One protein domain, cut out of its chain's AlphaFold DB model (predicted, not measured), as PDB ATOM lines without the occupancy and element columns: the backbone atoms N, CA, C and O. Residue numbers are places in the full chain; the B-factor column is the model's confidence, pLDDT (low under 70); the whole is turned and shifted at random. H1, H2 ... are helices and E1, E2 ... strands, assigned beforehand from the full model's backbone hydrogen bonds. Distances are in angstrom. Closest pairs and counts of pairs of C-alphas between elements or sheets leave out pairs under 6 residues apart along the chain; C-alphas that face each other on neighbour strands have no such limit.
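What this domain is: This is residues 261 to 356 of the 831 residues of the protein "F-box domain-containing protein" of Monilinia fructigena (UniProt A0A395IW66). With little regular structure, this is a loose rod: a small sandwich, the sheet E2 E3 E4 partly face to face with the hairpin E5 E6, and beyond one end a long loop that follows H1. The 96 printed residues, mostly strand by class with 35 in named elements, run E1 E2 E3 E4 H1 E5 E6; both sheets are antiparallel. The radius of gyration of the C-alphas is 16.0 A, the spans 54 by 24 by 21 A.

How they stand to each other: E1, residues 261 to 264, pairs with no named strand. E2, 273 to 277, E3, 286 to 291, and E4, 296 to 301, form a meander, each strand the antiparallel neighbour of the one before; N 275 and O 288, and N 289 and O 298, are within hydrogen-bond range at 2.9 A. H1, 321 to 324, is not on this sheet and too short for an O i to N i+4 pair. E5, 343 to 347, and E6, 351 to 355, form a hairpin, with N 345 and O 353 at 2.9 A. The closest C-alphas of E2 and E5, His 275 and Ser 347, are 5.7 A apart.

Where its parts are: E1 begins at C-alpha 261 (22.416, -4.709, 31.914); E3 and E4 each span 17.6 A from first to last C-alpha; E6 ends at C-alpha 355 (51.075, -0.755, 44.731).

The domain as a whole: The farthest C-alphas, Lys 282 and Asp 335, are 54.4 A apart. The printed part has no cut; the links E4 to H1 and H1 to E5 are long. In this model 30 residues have pLDDT under 70, among them 324 to 340.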
ATOM      1  N   THR A 261      21.840  -3.363  31.844       92.19
ATOM      2  CA  THR A 261      22.416  -4.709  31.914       92.19
ATOM      3  C   THR A 261      23.146  -4.852  33.243       92.19
ATOM      4  O   THR A 261      23.891  -3.961  33.646       92.19
ATOM      5  N   THR A 262      22.922  -5.952  33.959       93.19
ATOM      6  CA  THR A 262      23.651  -6.280  35.193       93.19
ATOM      7  C   THR A 262      24.280  -7.653  35.041       93.19
ATOM      8  O   THR A 262      23.599  -8.582  34.616       93.19
ATOM      9  N   TYR A 263      25.560  -7.764  35.369       94.12
ATOM     10  CA  TYR A 263      26.337  -8.995  35.273       94.12
ATOM     11  C   TYR A 263      27.345  -9.060  36.428       94.12
ATOM     12  O   TYR A 263      27.640  -8.045  37.058       94.12
ATOM     13  N   THR A 264      27.807 -10.261  36.766       92.38
ATOM     14  CA  THR A 264      28.887 -10.443  37.751       92.38
ATOM     15  C   THR A 264      30.212  -9.960  37.154       92.38
ATOM     16  O   THR A 264      30.316  -9.902  35.934       92.38
ATOM     17  N   SER A 265      31.189  -9.592  37.982       90.12
ATOM     18  CA  SER A 265      32.588  -9.357  37.572       90.12
ATOM     19  C   SER A 265      33.460 -10.610  37.628       90.12
ATOM     20  O   SER A 265      34.593 -10.576  37.171       90.12
ATOM     21  N   GLU A 266      32.937 -11.699  38.205       88.88
ATOM     22  CA  GLU A 266      33.697 -12.906  38.575       88.88
ATOM     23  C   GLU A 266      34.836 -12.653  39.586       88.88
ATOM     24  O   GLU A 266      35.489 -13.603  40.006       88.88
ATOM     25  N   LEU A 267      35.010 -11.415  40.067       86.69
ATOM     26  CA  LEU A 267      35.865 -11.099  41.208       86.69
ATOM     27  C   LEU A 267      35.156 -11.468  42.521       86.69
ATOM     28  O   LEU A 267      33.927 -11.400  42.634       86.69
ATOM     29  N   PHE A 268      35.939 -11.865  43.523       82.19
ATOM     30  CA  PHE A 268      35.422 -12.368  44.802       82.19
ATOM     31  C   PHE A 268      35.103 -11.262  45.819       82.19
ATOM     32  O   PHE A 268      34.366 -11.503  46.777       82.19
ATOM     33  N   THR A 269      35.623 -10.056  45.597       86.12
ATOM     34  CA  THR A 269      35.553  -8.907  46.508       86.12
ATOM     35  C   THR A 269      34.835  -7.708  45.894       86.12
ATOM     36  O   THR A 269      34.370  -7.738  44.750       86.12
ATOM     37  N   SER A 270      34.667  -6.647  46.689       89.12
ATOM     38  CA  SER A 270      33.973  -5.448  46.235       89.12
ATOM     39  C   SER A 270      34.790  -4.709  45.167       89.12
ATOM     40  O   SER A 270      35.990  -4.487  45.311       89.12
ATOM     41  N   ILE A 271      34.146  -4.361  44.052       93.06
ATOM     42  CA  ILE A 271      34.789  -3.618  42.965       93.06
ATOM     43  C   ILE A 271      34.769  -2.136  43.323       93.06
ATOM     44  O   ILE A 271      33.692  -1.536  43.389       93.06
ATOM     45  N   ASN A 272      35.936  -1.528  43.462       92.12
ATOM     46  CA  ASN A 272      36.105  -0.120  43.820       92.12
ATOM     47  C   ASN A 272      36.871   0.703  42.778       92.12
ATOM     48  O   ASN A 272      36.925   1.924  42.900       92.12
ATOM     49  N   HIS A 273      37.347   0.079  41.697       93.00
ATOM     50  CA  HIS A 273      37.914   0.779  40.546       93.00
ATOM     51  C   HIS A 273      37.201   0.367  39.257       93.00
ATOM     52  O   HIS A 273      36.987  -0.818  38.997       93.00
ATOM     53  N   ILE A 274      36.831   1.347  38.426       95.12
ATOM     54  CA  ILE A 274      36.280   1.133  37.082       95.12
ATOM     55  C   ILE A 274      36.830   2.209  36.153       95.12
ATOM     56  O   ILE A 274      36.690   3.398  36.426       95.12
ATOM     57  N   HIS A 275      37.330   1.795  34.992       92.88
ATOM     58  CA  HIS A 275      37.606   2.699  33.883       92.88
ATOM     59  C   HIS A 275      36.889   2.228  32.617       92.88
ATOM     60  O   HIS A 275      36.876   1.044  32.281       92.88
ATOM     61  N   GLY A 276      36.281   3.167  31.894       89.94
ATOM     62  CA  GLY A 276      35.523   2.899  30.677       89.94
ATOM     63  C   GLY A 276      36.039   3.701  29.496       89.94
ATOM     64  O   GLY A 276      36.138   4.921  29.573       89.94
ATOM     65  N   VAL A 277      36.298   3.031  28.374       88.06
ATOM     66  CA  VAL A 277      36.476   3.697  27.080       88.06
ATOM     67  C   VAL A 277      35.148   3.659  26.353       88.06
ATOM     68  O   VAL A 277      34.690   2.618  25.878       88.06
ATOM     69  N   PHE A 278      34.523   4.824  26.267       85.25
ATOM     70  CA  PHE A 278      33.274   5.030  25.558       85.25
ATOM     71  C   PHE A 278      33.591   5.234  24.076       85.25
ATOM     72  O   PHE A 278      34.085   6.282  23.666       85.25
ATOM     73  N   GLY A 279      33.376   4.200  23.260       67.94
ATOM     74  CA  GLY A 279      33.631   4.289  21.825       67.94
ATOM     75  C   GLY A 279      32.833   5.425  21.169       67.94
ATOM     76  O   GLY A 279      31.666   5.658  21.503       67.94
ATOM     77  N   GLN A 280      33.487   6.130  20.242       57.38
ATOM     78  CA  GLN A 280      32.882   7.145  19.377       57.38
ATOM     79  C   GLN A 280      32.319   6.471  18.111       57.38
ATOM     80  O   GLN A 280      32.972   5.614  17.502       57.38
ATOM     81  N   GLY A 281      31.102   6.837  17.705       59.12
ATOM     82  CA  GLY A 281      30.444   6.287  16.513       59.12
ATOM     83  C   GLY A 281      30.084   4.797  16.632       59.12
ATOM     84  O   GLY A 281      29.356   4.394  17.533       59.12
ATOM     85  N   LYS A 282      30.569   3.963  15.697       51.97
ATOM     86  CA  LYS A 282      30.240   2.519  15.610       51.97
ATOM     87  C   LYS A 282      31.004   1.628  16.605       51.97
ATOM     88  O   LYS A 282      30.763   0.423  16.644       51.97
ATOM     89  N   LYS A 283      31.953   2.177  17.375       65.94
ATOM     90  CA  LYS A 283      32.709   1.417  18.383       65.94
ATOM     91  C   LYS A 283      31.927   1.373  19.694       65.94
ATOM     92  O   LYS A 283      31.445   2.391  20.177       65.94
ATOM     93  N   TYR A 284      31.815   0.185  20.271       74.69
ATOM     94  CA  TYR A 284      31.076  -0.040  21.510       74.69
ATOM     95  C   TYR A 284      31.945   0.221  22.741       74.69
ATOM     96  O   TYR A 284      33.170   0.118  22.642       74.69
ATOM     97  N   PRO A 285      31.340   0.573  23.889       87.69
ATOM     98  CA  PRO A 285      32.107   0.857  25.088       87.69
ATOM     99  C   PRO A 285      32.752  -0.416  25.648       87.69
ATOM    100  O   PRO A 285      32.144  -1.488  25.627       87.69
ATOM    101  N   ARG A 286      33.978  -0.282  26.158       88.88
ATOM    102  CA  ARG A 286      34.723  -1.341  26.854       88.88
ATOM    103  C   ARG A 286      35.124  -0.853  28.229       88.88
ATOM    104  O   ARG A 286      35.445   0.324  28.388       88.88
ATOM    105  N   PHE A 287      35.121  -1.757  29.197       92.19
ATOM    106  CA  PHE A 287      35.425  -1.414  30.575       92.19
ATOM    107  C   PHE A 287      36.456  -2.355  31.169       92.19
ATOM    108  O   PHE A 287      36.481  -3.537  30.843       92.19
ATOM    109  N   ILE A 288      37.267  -1.811  32.064       92.31
ATOM    110  CA  ILE A 288      38.105  -2.542  33.006       92.31
ATOM    111  C   ILE A 288      37.595  -2.216  34.410       92.31
ATOM    112  O   ILE A 288      37.148  -1.095  34.670       92.31
ATOM    113  N   HIS A 289      37.600  -3.198  35.295       93.50
ATOM    114  CA  HIS A 289      37.122  -3.076  36.665       93.50
ATOM    115  C   HIS A 289      38.011  -3.902  37.586       93.50
ATOM    116  O   HIS A 289      38.542  -4.921  37.157       93.50
ATOM    117  N   GLY A 290      38.178  -3.482  38.833       91.81
ATOM    118  CA  GLY A 290      39.127  -4.121  39.735       91.81
ATOM    119  C   GLY A 290      38.891  -3.791  41.196       91.81
ATOM    120  O   GLY A 290      38.001  -3.006  41.544       91.81
ATOM    121  N   THR A 291      39.674  -4.468  42.024       89.00
ATOM    122  CA  THR A 291      39.585  -4.465  43.480       89.00
ATOM    123  C   THR A 291      40.990  -4.392  44.074       89.00
ATOM    124  O   THR A 291      41.821  -5.274  43.843       89.00
ATOM    125  N   ASP A 292      41.263  -3.335  44.836       84.69
ATOM    126  CA  ASP A 292      42.504  -3.201  45.617       84.69
ATOM    127  C   ASP A 292      42.577  -4.216  46.782       84.69
ATOM    128  O   ASP A 292      43.667  -4.523  47.263       84.69
ATOM    129  N   GLU A 293      41.437  -4.805  47.177       81.38
ATOM    130  CA  GLU A 293      41.324  -5.802  48.251       81.38
ATOM    131  C   GLU A 293      42.072  -7.107  47.932       81.38
ATOM    132  O   GLU A 293      42.631  -7.743  48.822       81.38
ATOM    133  N   THR A 294      42.102  -7.532  46.668       80.75
ATOM    134  CA  THR A 294      42.859  -8.730  46.249       80.75
ATOM    135  C   THR A 294      43.870  -8.441  45.157       80.75
ATOM    136  O   THR A 294      44.581  -9.351  44.741       80.75
ATOM    137  N   GLY A 295      43.934  -7.201  44.670       80.56
ATOM    138  CA  GLY A 295      44.833  -6.836  43.589       80.56
ATOM    139  C   GLY A 295      44.408  -7.348  42.215       80.56
ATOM    140  O   GLY A 295      45.244  -7.500  41.331       80.56
ATOM    141  N   SER A 296      43.125  -7.656  42.029       86.44
ATOM    142  CA  SER A 296      42.624  -8.316  40.819       86.44
ATOM    143  C   SER A 296      41.817  -7.358  39.945       86.44
ATOM    144  O   SER A 296      41.106  -6.485  40.446       86.44
ATOM    145  N   ALA A 297      41.867  -7.560  38.627       90.31
ATOM    146  CA  ALA A 297      41.056  -6.819  37.667       90.31
ATOM    147  C   ALA A 297      40.494  -7.724  36.568       90.31
ATOM    148  O   ALA A 297      41.036  -8.781  36.268       90.31
ATOM    149  N   GLY A 298      39.402  -7.281  35.954       89.12
ATOM    150  CA  GLY A 298      38.752  -7.919  34.820       89.12
ATOM    151  C   GLY A 298      38.366  -6.893  33.757       89.12
ATOM    152  O   GLY A 298      38.185  -5.707  34.037       89.12
ATOM    153  N   SER A 299      38.214  -7.345  32.513       90.88
ATOM    154  CA  SER A 299      37.673  -6.536  31.407       90.88
ATOM    155  C   SER A 299      36.272  -7.016  31.039       90.88
ATOM    156  O   SER A 299      35.973  -8.198  31.163       90.88
ATOM    157  N   SER A 300      35.380  -6.135  30.591       90.25
ATOM    158  CA  SER A 300      34.010  -6.512  30.229       90.25
ATOM    159  C   SER A 300      33.439  -5.754  29.026       90.25
ATOM    160  O   SER A 300      33.754  -4.584  28.770       90.25
ATOM    161  N   ASP A 301      32.542  -6.433  28.292       88.44
ATOM    162  CA  ASP A 301      31.640  -5.823  27.305       88.44
ATOM    163  C   ASP A 301      30.201  -5.825  27.860       88.44
ATOM    164  O   ASP A 301      29.562  -6.883  27.974       88.44
ATOM    165  N   PRO A 302      29.633  -4.648  28.174       87.25
ATOM    166  CA  PRO A 302      28.326  -4.554  28.815       87.25
ATOM    167  C   PRO A 302      27.157  -4.974  27.915       87.25
ATOM    168  O   PRO A 302      26.055  -5.177  28.422       87.25
ATOM    169  N   ARG A 303      27.346  -5.091  26.591       80.38
ATOM    170  CA  ARG A 303      26.281  -5.540  25.675       80.38
ATOM    171  C   ARG A 303      26.079  -7.038  25.742       80.38
ATOM    172  O   ARG A 303      24.950  -7.510  25.675       80.38
ATOM    173  N   LEU A 304      27.187  -7.768  25.846       81.06
ATOM    174  CA  LEU A 304      27.160  -9.214  26.018       81.06
ATOM    175  C   LEU A 304      26.796  -9.580  27.457       81.06
ATOM    176  O   LEU A 304      26.336 -10.693  27.691       81.06
ATOM    177  N   GLY A 305      27.010  -8.656  28.405       81.69
ATOM    178  CA  GLY A 305      26.897  -8.945  29.834       81.69
ATOM    179  C   GLY A 305      27.879 -10.037  30.254       81.69
ATOM    180  O   GLY A 305      27.574 -10.828  31.141       81.69
ATOM    181  N   LYS A 306      29.012 -10.126  29.547       78.81
ATOM    182  CA  LYS A 306      30.052 -11.134  29.740       78.81
ATOM    183  C   LYS A 306      31.384 -10.448  29.999       78.81
ATOM    184  O   LYS A 306      31.677  -9.394  29.427       78.81
ATOM    185  N   ILE A 307      32.162 -11.083  30.858       86.44
ATOM    186  CA  ILE A 307      33.519 -10.694  31.215       86.44
ATOM    187  C   ILE A 307      34.479 -11.341  30.213       86.44
ATOM    188  O   ILE A 307      34.248 -12.451  29.722       86.44
ATOM    189  N   ASP A 308      35.534 -10.616  29.873       84.19
ATOM    190  CA  ASP A 308      36.677 -11.135  29.141       84.19
ATOM    191  C   ASP A 308      37.538 -12.000  30.077       84.19
ATOM    192  O   ASP A 308      37.612 -11.761  31.276       84.19
ATOM    193  N   ARG A 309      38.283 -12.967  29.531       75.56
ATOM    194  CA  ARG A 309      39.179 -13.841  30.323       75.56
ATOM    195  C   ARG A 309      40.450 -13.149  30.843       75.56
ATOM    196  O   ARG A 309      41.329 -13.811  31.385       75.56
ATOM    197  N   TRP A 310      40.596 -11.851  30.605       79.81
ATOM    198  CA  TRP A 310      41.788 -11.093  30.966       79.81
ATOM    199  C   TRP A 310      41.754 -10.733  32.458       79.81
ATOM    200  O   TRP A 310      40.740 -10.223  32.927       79.81
ATOM    201  N   GLY A 311      42.843 -11.016  33.181       70.50
ATOM    202  CA  GLY A 311      43.017 -10.702  34.608       70.50
ATOM    203  C   GLY A 311      42.385 -11.689  35.606       70.50
ATOM    204  O   GLY A 311      42.766 -11.702  36.770       70.50
ATOM    205  N   LEU A 312      41.512 -12.600  35.156       68.62
ATOM    206  CA  LEU A 312      40.916 -13.638  36.017       68.62
ATOM    207  C   LEU A 312      41.872 -14.776  36.415       68.62
ATOM    208  O   LEU A 312      41.652 -15.440  37.424       68.62
ATOM    209  N   ASN A 313      42.892 -15.038  35.596       64.88
ATOM    210  CA  ASN A 313      43.801 -16.181  35.757       64.88
ATOM    211  C   ASN A 313      45.133 -15.813  36.423       64.88
ATOM    212  O   ASN A 313      46.035 -16.647  36.435       64.88
ATOM    213  N   ASP A 314      45.262 -14.597  36.956       60.00
ATOM    214  CA  ASP A 314      46.480 -14.120  37.618       60.00
ATOM    215  C   ASP A 314      46.233 -13.909  39.127       60.00
ATOM    216  O   ASP A 314      46.131 -12.774  39.597       60.00
ATOM    217  N   PRO A 315      45.996 -14.985  39.910       54.94
ATOM    218  CA  PRO A 315      45.649 -14.866  41.316       54.94
ATOM    219  C   PRO A 315      46.914 -14.670  42.151       54.94
ATOM    220  O   PRO A 315      47.392 -15.600  42.801       54.94
ATOM    221  N   GLN A 316      47.445 -13.453  42.178       62.34
ATOM    222  CA  GLN A 316      48.368 -13.056  43.232       62.34
ATOM    223  C   GLN A 316      47.590 -12.219  44.247       62.34
ATOM    224  O   GLN A 316      47.490 -11.003  44.131       62.34
ATOM    225  N   ALA A 317      46.967 -12.901  45.214       66.00
ATOM    226  CA  ALA A 317      46.316 -12.226  46.329       66.00
ATOM    227  C   ALA A 317      47.396 -11.501  47.132       66.00
ATOM    228  O   ALA A 317      48.198 -12.138  47.819       66.00
ATOM    229  N   LEU A 318      47.447 -10.180  46.994       69.75
ATOM    230  CA  LEU A 318      48.373  -9.381  47.773       69.75
ATOM    231  C   LEU A 318      47.893  -9.305  49.222       69.75
ATOM    232  O   LEU A 318      46.692  -9.140  49.463       69.75
ATOM    233  N   PRO A 319      48.812  -9.408  50.189       73.44
ATOM    234  CA  PRO A 319      48.462  -9.223  51.583       73.44
ATOM    235  C   PRO A 319      47.984  -7.780  51.817       73.44
ATOM    236  O   PRO A 319      48.497  -6.826  51.226       73.44
ATOM    237  N   GLN A 320      46.957  -7.616  52.651       76.50
ATOM    238  CA  GLN A 320      46.405  -6.300  52.971       76.50
ATOM    239  C   GLN A 320      47.204  -5.616  54.074       76.50
ATOM    240  O   GLN A 320      47.762  -6.274  54.951       76.50
ATOM    241  N   PHE A 321      47.186  -4.279  54.090       72.38
ATOM    242  CA  PHE A 321      47.821  -3.502  55.159       72.38
ATOM    243  C   PHE A 321      47.359  -3.967  56.551       72.38
ATOM    244  O   PHE A 321      48.180  -4.167  57.437       72.38
ATOM    245  N   ALA A 322      46.059  -4.218  56.729       72.06
ATOM    246  CA  ALA A 322      45.515  -4.685  58.005       72.06
ATOM    247  C   ALA A 322      46.015  -6.086  58.419       72.06
ATOM    248  O   ALA A 322      46.108  -6.359  59.615       72.06
ATOM    249  N   ASP A 323      46.343  -6.946  57.450       74.38
ATOM    250  CA  ASP A 323      46.850  -8.301  57.696       74.38
ATOM    251  C   ASP A 323      48.352  -8.285  58.004       74.38
ATOM    252  O   ASP A 323      48.816  -9.001  58.890       74.38
ATOM    253  N   LEU A 324      49.111  -7.444  57.292       69.12
ATOM    254  CA  LEU A 324      50.553  -7.272  57.492       69.12
ATOM    255  C   LEU A 324      50.884  -6.488  58.767       69.12
ATOM    256  O   LEU A 324      51.861  -6.795  59.447       69.12
ATOM    257  N   PHE A 325      50.076  -5.475  59.086       68.06
ATOM    258  CA  PHE A 325      50.328  -4.494  60.146       68.06
ATOM    259  C   PHE A 325      49.150  -4.433  61.123       68.06
ATOM    260  O   PHE A 325      48.545  -3.386  61.363       68.06
ATOM    261  N   ALA A 326      48.794  -5.587  61.689       69.12
ATOM    262  CA  ALA A 326      47.673  -5.705  62.613       69.12
ATOM    263  C   ALA A 326      47.810  -4.744  63.812       69.12
ATOM    264  O   ALA A 326      48.737  -4.846  64.616       69.12
ATOM    265  N   GLY A 327      46.846  -3.830  63.956       68.69
ATOM    266  CA  GLY A 327      46.806  -2.834  65.034       68.69
ATOM    267  C   GLY A 327      47.501  -1.508  64.719       68.69
ATOM    268  O   GLY A 327      47.390  -0.579  65.519       68.69
ATOM    269  N   GLU A 328      48.166  -1.382  63.569       64.56
ATOM    270  CA  GLU A 328      48.683  -0.099  63.089       64.56
ATOM    271  C   GLU A 328      47.603   0.687  62.336       64.56
ATOM    272  O   GLU A 328      46.671   0.129  61.750       64.56
ATOM    273  N   VAL A 329      47.715   2.014  62.369       61.94
ATOM    274  CA  VAL A 329      46.764   2.922  61.723       61.94
ATOM    275  C   VAL A 329      47.404   3.485  60.446       61.94
ATOM    276  O   VAL A 329      48.581   3.844  60.486       61.94
ATOM    277  N   PRO A 330      46.662   3.598  59.326       61.00
ATOM    278  CA  PRO A 330      47.171   4.210  58.103       61.00
ATOM    279  C   PRO A 330      47.700   5.638  58.289       61.00
ATOM    280  O   PRO A 330      47.279   6.374  59.188       61.00
ATOM    281  N   TYR A 331      48.578   6.050  57.374       61.28
ATOM    282  CA  TYR A 331      49.180   7.381  57.342       61.28
ATOM    283  C   TYR A 331      48.145   8.510  57.497       61.28
ATOM    284  O   TYR A 331      47.120   8.539  56.814       61.28
ATOM    285  N   GLY A 332      48.446   9.467  58.383       58.03
ATOM    286  CA  GLY A 332      47.617  10.651  58.636       58.03
ATOM    287  C   GLY A 332      46.493  10.459  59.660       58.03
ATOM    288  O   GLY A 332      45.780  11.419  59.946       58.03
ATOM    289  N   LEU A 333      46.333   9.256  60.225       58.25
ATOM    290  CA  LEU A 333      45.308   8.944  61.231       58.25
ATOM    291  C   LEU A 333      45.885   8.545  62.607       58.25
ATOM    292  O   LEU A 333      45.116   8.292  63.532       58.25
ATOM    293  N   GLY A 334      47.213   8.507  62.765       57.69
ATOM    294  CA  GLY A 334      47.894   8.244  64.037       57.69
ATOM    295  C   GLY A 334      49.383   8.610  64.007       57.69
ATOM    296  O   GLY A 334      49.905   8.997  62.964       57.69
ATOM    297  N   ASP A 335      50.064   8.447  65.145       51.22
ATOM    298  CA  ASP A 335      51.481   8.821  65.348       51.22
ATOM    299  C   ASP A 335      52.492   7.752  64.854       51.22
ATOM    300  O   ASP A 335      53.692   7.840  65.125       51.22
ATOM    301  N   GLY A 336      52.011   6.704  64.170       47.47
ATOM    302  CA  GLY A 336      52.783   5.536  63.717       47.47
ATOM    303  C   GLY A 336      53.457   5.695  62.340       47.47
ATOM    304  O   GLY A 336      53.306   6.728  61.684       47.47
ATOM    305  N   PRO A 337      54.229   4.688  61.878       47.25
ATOM    306  CA  PRO A 337      54.887   4.732  60.572       47.25
ATOM    307  C   PRO A 337      53.879   4.916  59.429       47.25
ATOM    308  O   PRO A 337      52.732   4.484  59.498       47.25
ATOM    309  N   ALA A 338      54.330   5.566  58.354       53.47
ATOM    310  CA  ALA A 338      53.526   5.861  57.172       53.47
ATOM    311  C   ALA A 338      53.230   4.589  56.357       53.47
ATOM    312  O   ALA A 338      53.869   4.334  55.339       53.47
ATOM    313  N   GLY A 339      52.290   3.782  56.834       55.62
ATOM    314  CA  GLY A 339      51.696   2.684  56.089       55.62
ATOM    315  C   GLY A 339      50.469   3.152  55.316       55.62
ATOM    316  O   GLY A 339      49.656   3.917  55.838       55.62
ATOM    317  N   LEU A 340      50.330   2.717  54.069       64.81
ATOM    318  CA  LEU A 340      49.128   2.942  53.271       64.81
ATOM    319  C   LEU A 340      48.516   1.585  52.908       64.81
ATOM    320  O   LEU A 340      49.262   0.629  52.687       64.81
ATOM    321  N   PRO A 341      47.176   1.483  52.841       71.75
ATOM    322  CA  PRO A 341      46.519   0.377  52.158       71.75
ATOM    323  C   PRO A 341      47.044   0.228  50.729       71.75
ATOM    324  O   PRO A 341      47.579   1.184  50.160       71.75
ATOM    325  N   ASN A 342      46.853  -0.955  50.145       78.50
ATOM    326  CA  ASN A 342      47.162  -1.179  48.738       78.50
ATOM    327  C   ASN A 342      46.441  -0.120  47.887       78.50
ATOM    328  O   ASN A 342      45.282   0.203  48.146       78.50
ATOM    329  N   VAL A 343      47.130   0.434  46.890       82.81
ATOM    330  CA  VAL A 343      46.558   1.443  45.988       82.81
ATOM    331  C   VAL A 343      46.539   0.878  44.582       82.81
ATOM    332  O   VAL A 343      47.554   0.383  44.096       82.81
ATOM    333  N   MET A 344      45.395   0.980  43.917       85.19
ATOM    334  CA  MET A 344      45.206   0.520  42.549       85.19
ATOM    335  C   MET A 344      44.762   1.669  41.644       85.19
ATOM    336  O   MET A 344      44.009   2.549  42.059       85.19
ATOM    337  N   ASP A 345      45.180   1.623  40.382       86.88
ATOM    338  CA  ASP A 345      44.518   2.365  39.313       86.88
ATOM    339  C   ASP A 345      44.376   1.513  38.044       86.88
ATOM    340  O   ASP A 345      45.146   0.580  37.795       86.88
ATOM    341  N   LEU A 346      43.354   1.821  37.247       87.81
ATOM    342  CA  LEU A 346      42.958   1.050  36.076       87.81
ATOM    343  C   LEU A 346      42.827   1.929  34.842       87.81
ATOM    344  O   LEU A 346      42.202   2.988  34.852       87.81
ATOM    345  N   SER A 347      43.287   1.404  33.716       83.06
ATOM    346  CA  SER A 347      43.110   2.015  32.413       83.06
ATOM    347  C   SER A 347      42.782   0.954  31.378       83.06
ATOM    348  O   SER A 347      43.576   0.077  31.070       83.06
ATOM    349  N   GLN A 348      41.595   1.045  30.788       84.75
ATOM    350  CA  GLN A 348      41.145   0.076  29.787       84.75
ATOM    351  C   GLN A 348      42.135  -0.098  28.609       84.75
ATOM    352  O   GLN A 348      42.309  -1.240  28.190       84.75
ATOM    353  N   PRO A 349      42.793   0.955  28.073       72.62
ATOM    354  CA  PRO A 349      43.814   0.779  27.037       72.62
ATOM    355  C   PRO A 349      45.189   0.317  27.550       72.62
ATOM    356  O   PRO A 349      45.931  -0.255  26.757       72.62
ATOM    357  N   PHE A 350      45.548   0.567  28.818       76.06
ATOM    358  CA  PHE A 350      46.923   0.368  29.319       76.06
ATOM    359  C   PHE A 350      47.082  -0.744  30.370       76.06
ATOM    360  O   PHE A 350      48.200  -1.187  30.605       76.06
ATOM    361  N   GLY A 351      45.996  -1.231  30.971       79.44
ATOM    362  CA  GLY A 351      46.009  -2.272  32.000       79.44
ATOM    363  C   GLY A 351      45.753  -1.731  33.409       79.44
ATOM    364  O   GLY A 351      44.892  -0.877  33.609       79.44
ATOM    365  N   MET A 352      46.468  -2.270  34.392       84.94
ATOM    366  CA  MET A 352      46.313  -1.970  35.817       84.94
ATOM    367  C   MET A 352      47.677  -1.693  36.440       84.94
ATOM    368  O   MET A 352      48.657  -2.343  36.081       84.94
ATOM    369  N   VAL A 353      47.716  -0.770  37.397       81.69
ATOM    370  CA  VAL A 353      48.851  -0.568  38.303       81.69
ATOM    371  C   VAL A 353      48.366  -0.827  39.719       81.69
ATOM    372  O   VAL A 353      47.288  -0.375  40.100       81.69
ATOM    373  N   LEU A 354      49.161  -1.563  40.484       75.94
ATOM    374  CA  LEU A 354      48.872  -1.914  41.863       75.94
ATOM    375  C   LEU A 354      50.143  -1.724  42.680       75.94
ATOM    376  O   LEU A 354      51.189  -2.273  42.340       75.94
ATOM    377  N   ALA A 355      50.040  -0.925  43.732       74.31
ATOM    378  CA  ALA A 355      51.075  -0.755  44.731       74.31
ATOM    379  C   ALA A 355      50.669  -1.536  45.979       74.31
ATOM    380  O   ALA A 355      49.560  -1.351  46.491       74.31
ATOM    381  N   ASP A 356      51.559  -2.402  46.453       69.62
ATOM    382  CA  ASP A 356      51.369  -3.092  47.719       69.62
ATOM    383  C   ASP A 356      51.799  -2.210  48.901       69.62
ATOM    384  O   ASP A 356      52.582  -1.262  48.771       69.62
TER     385      ASP A 356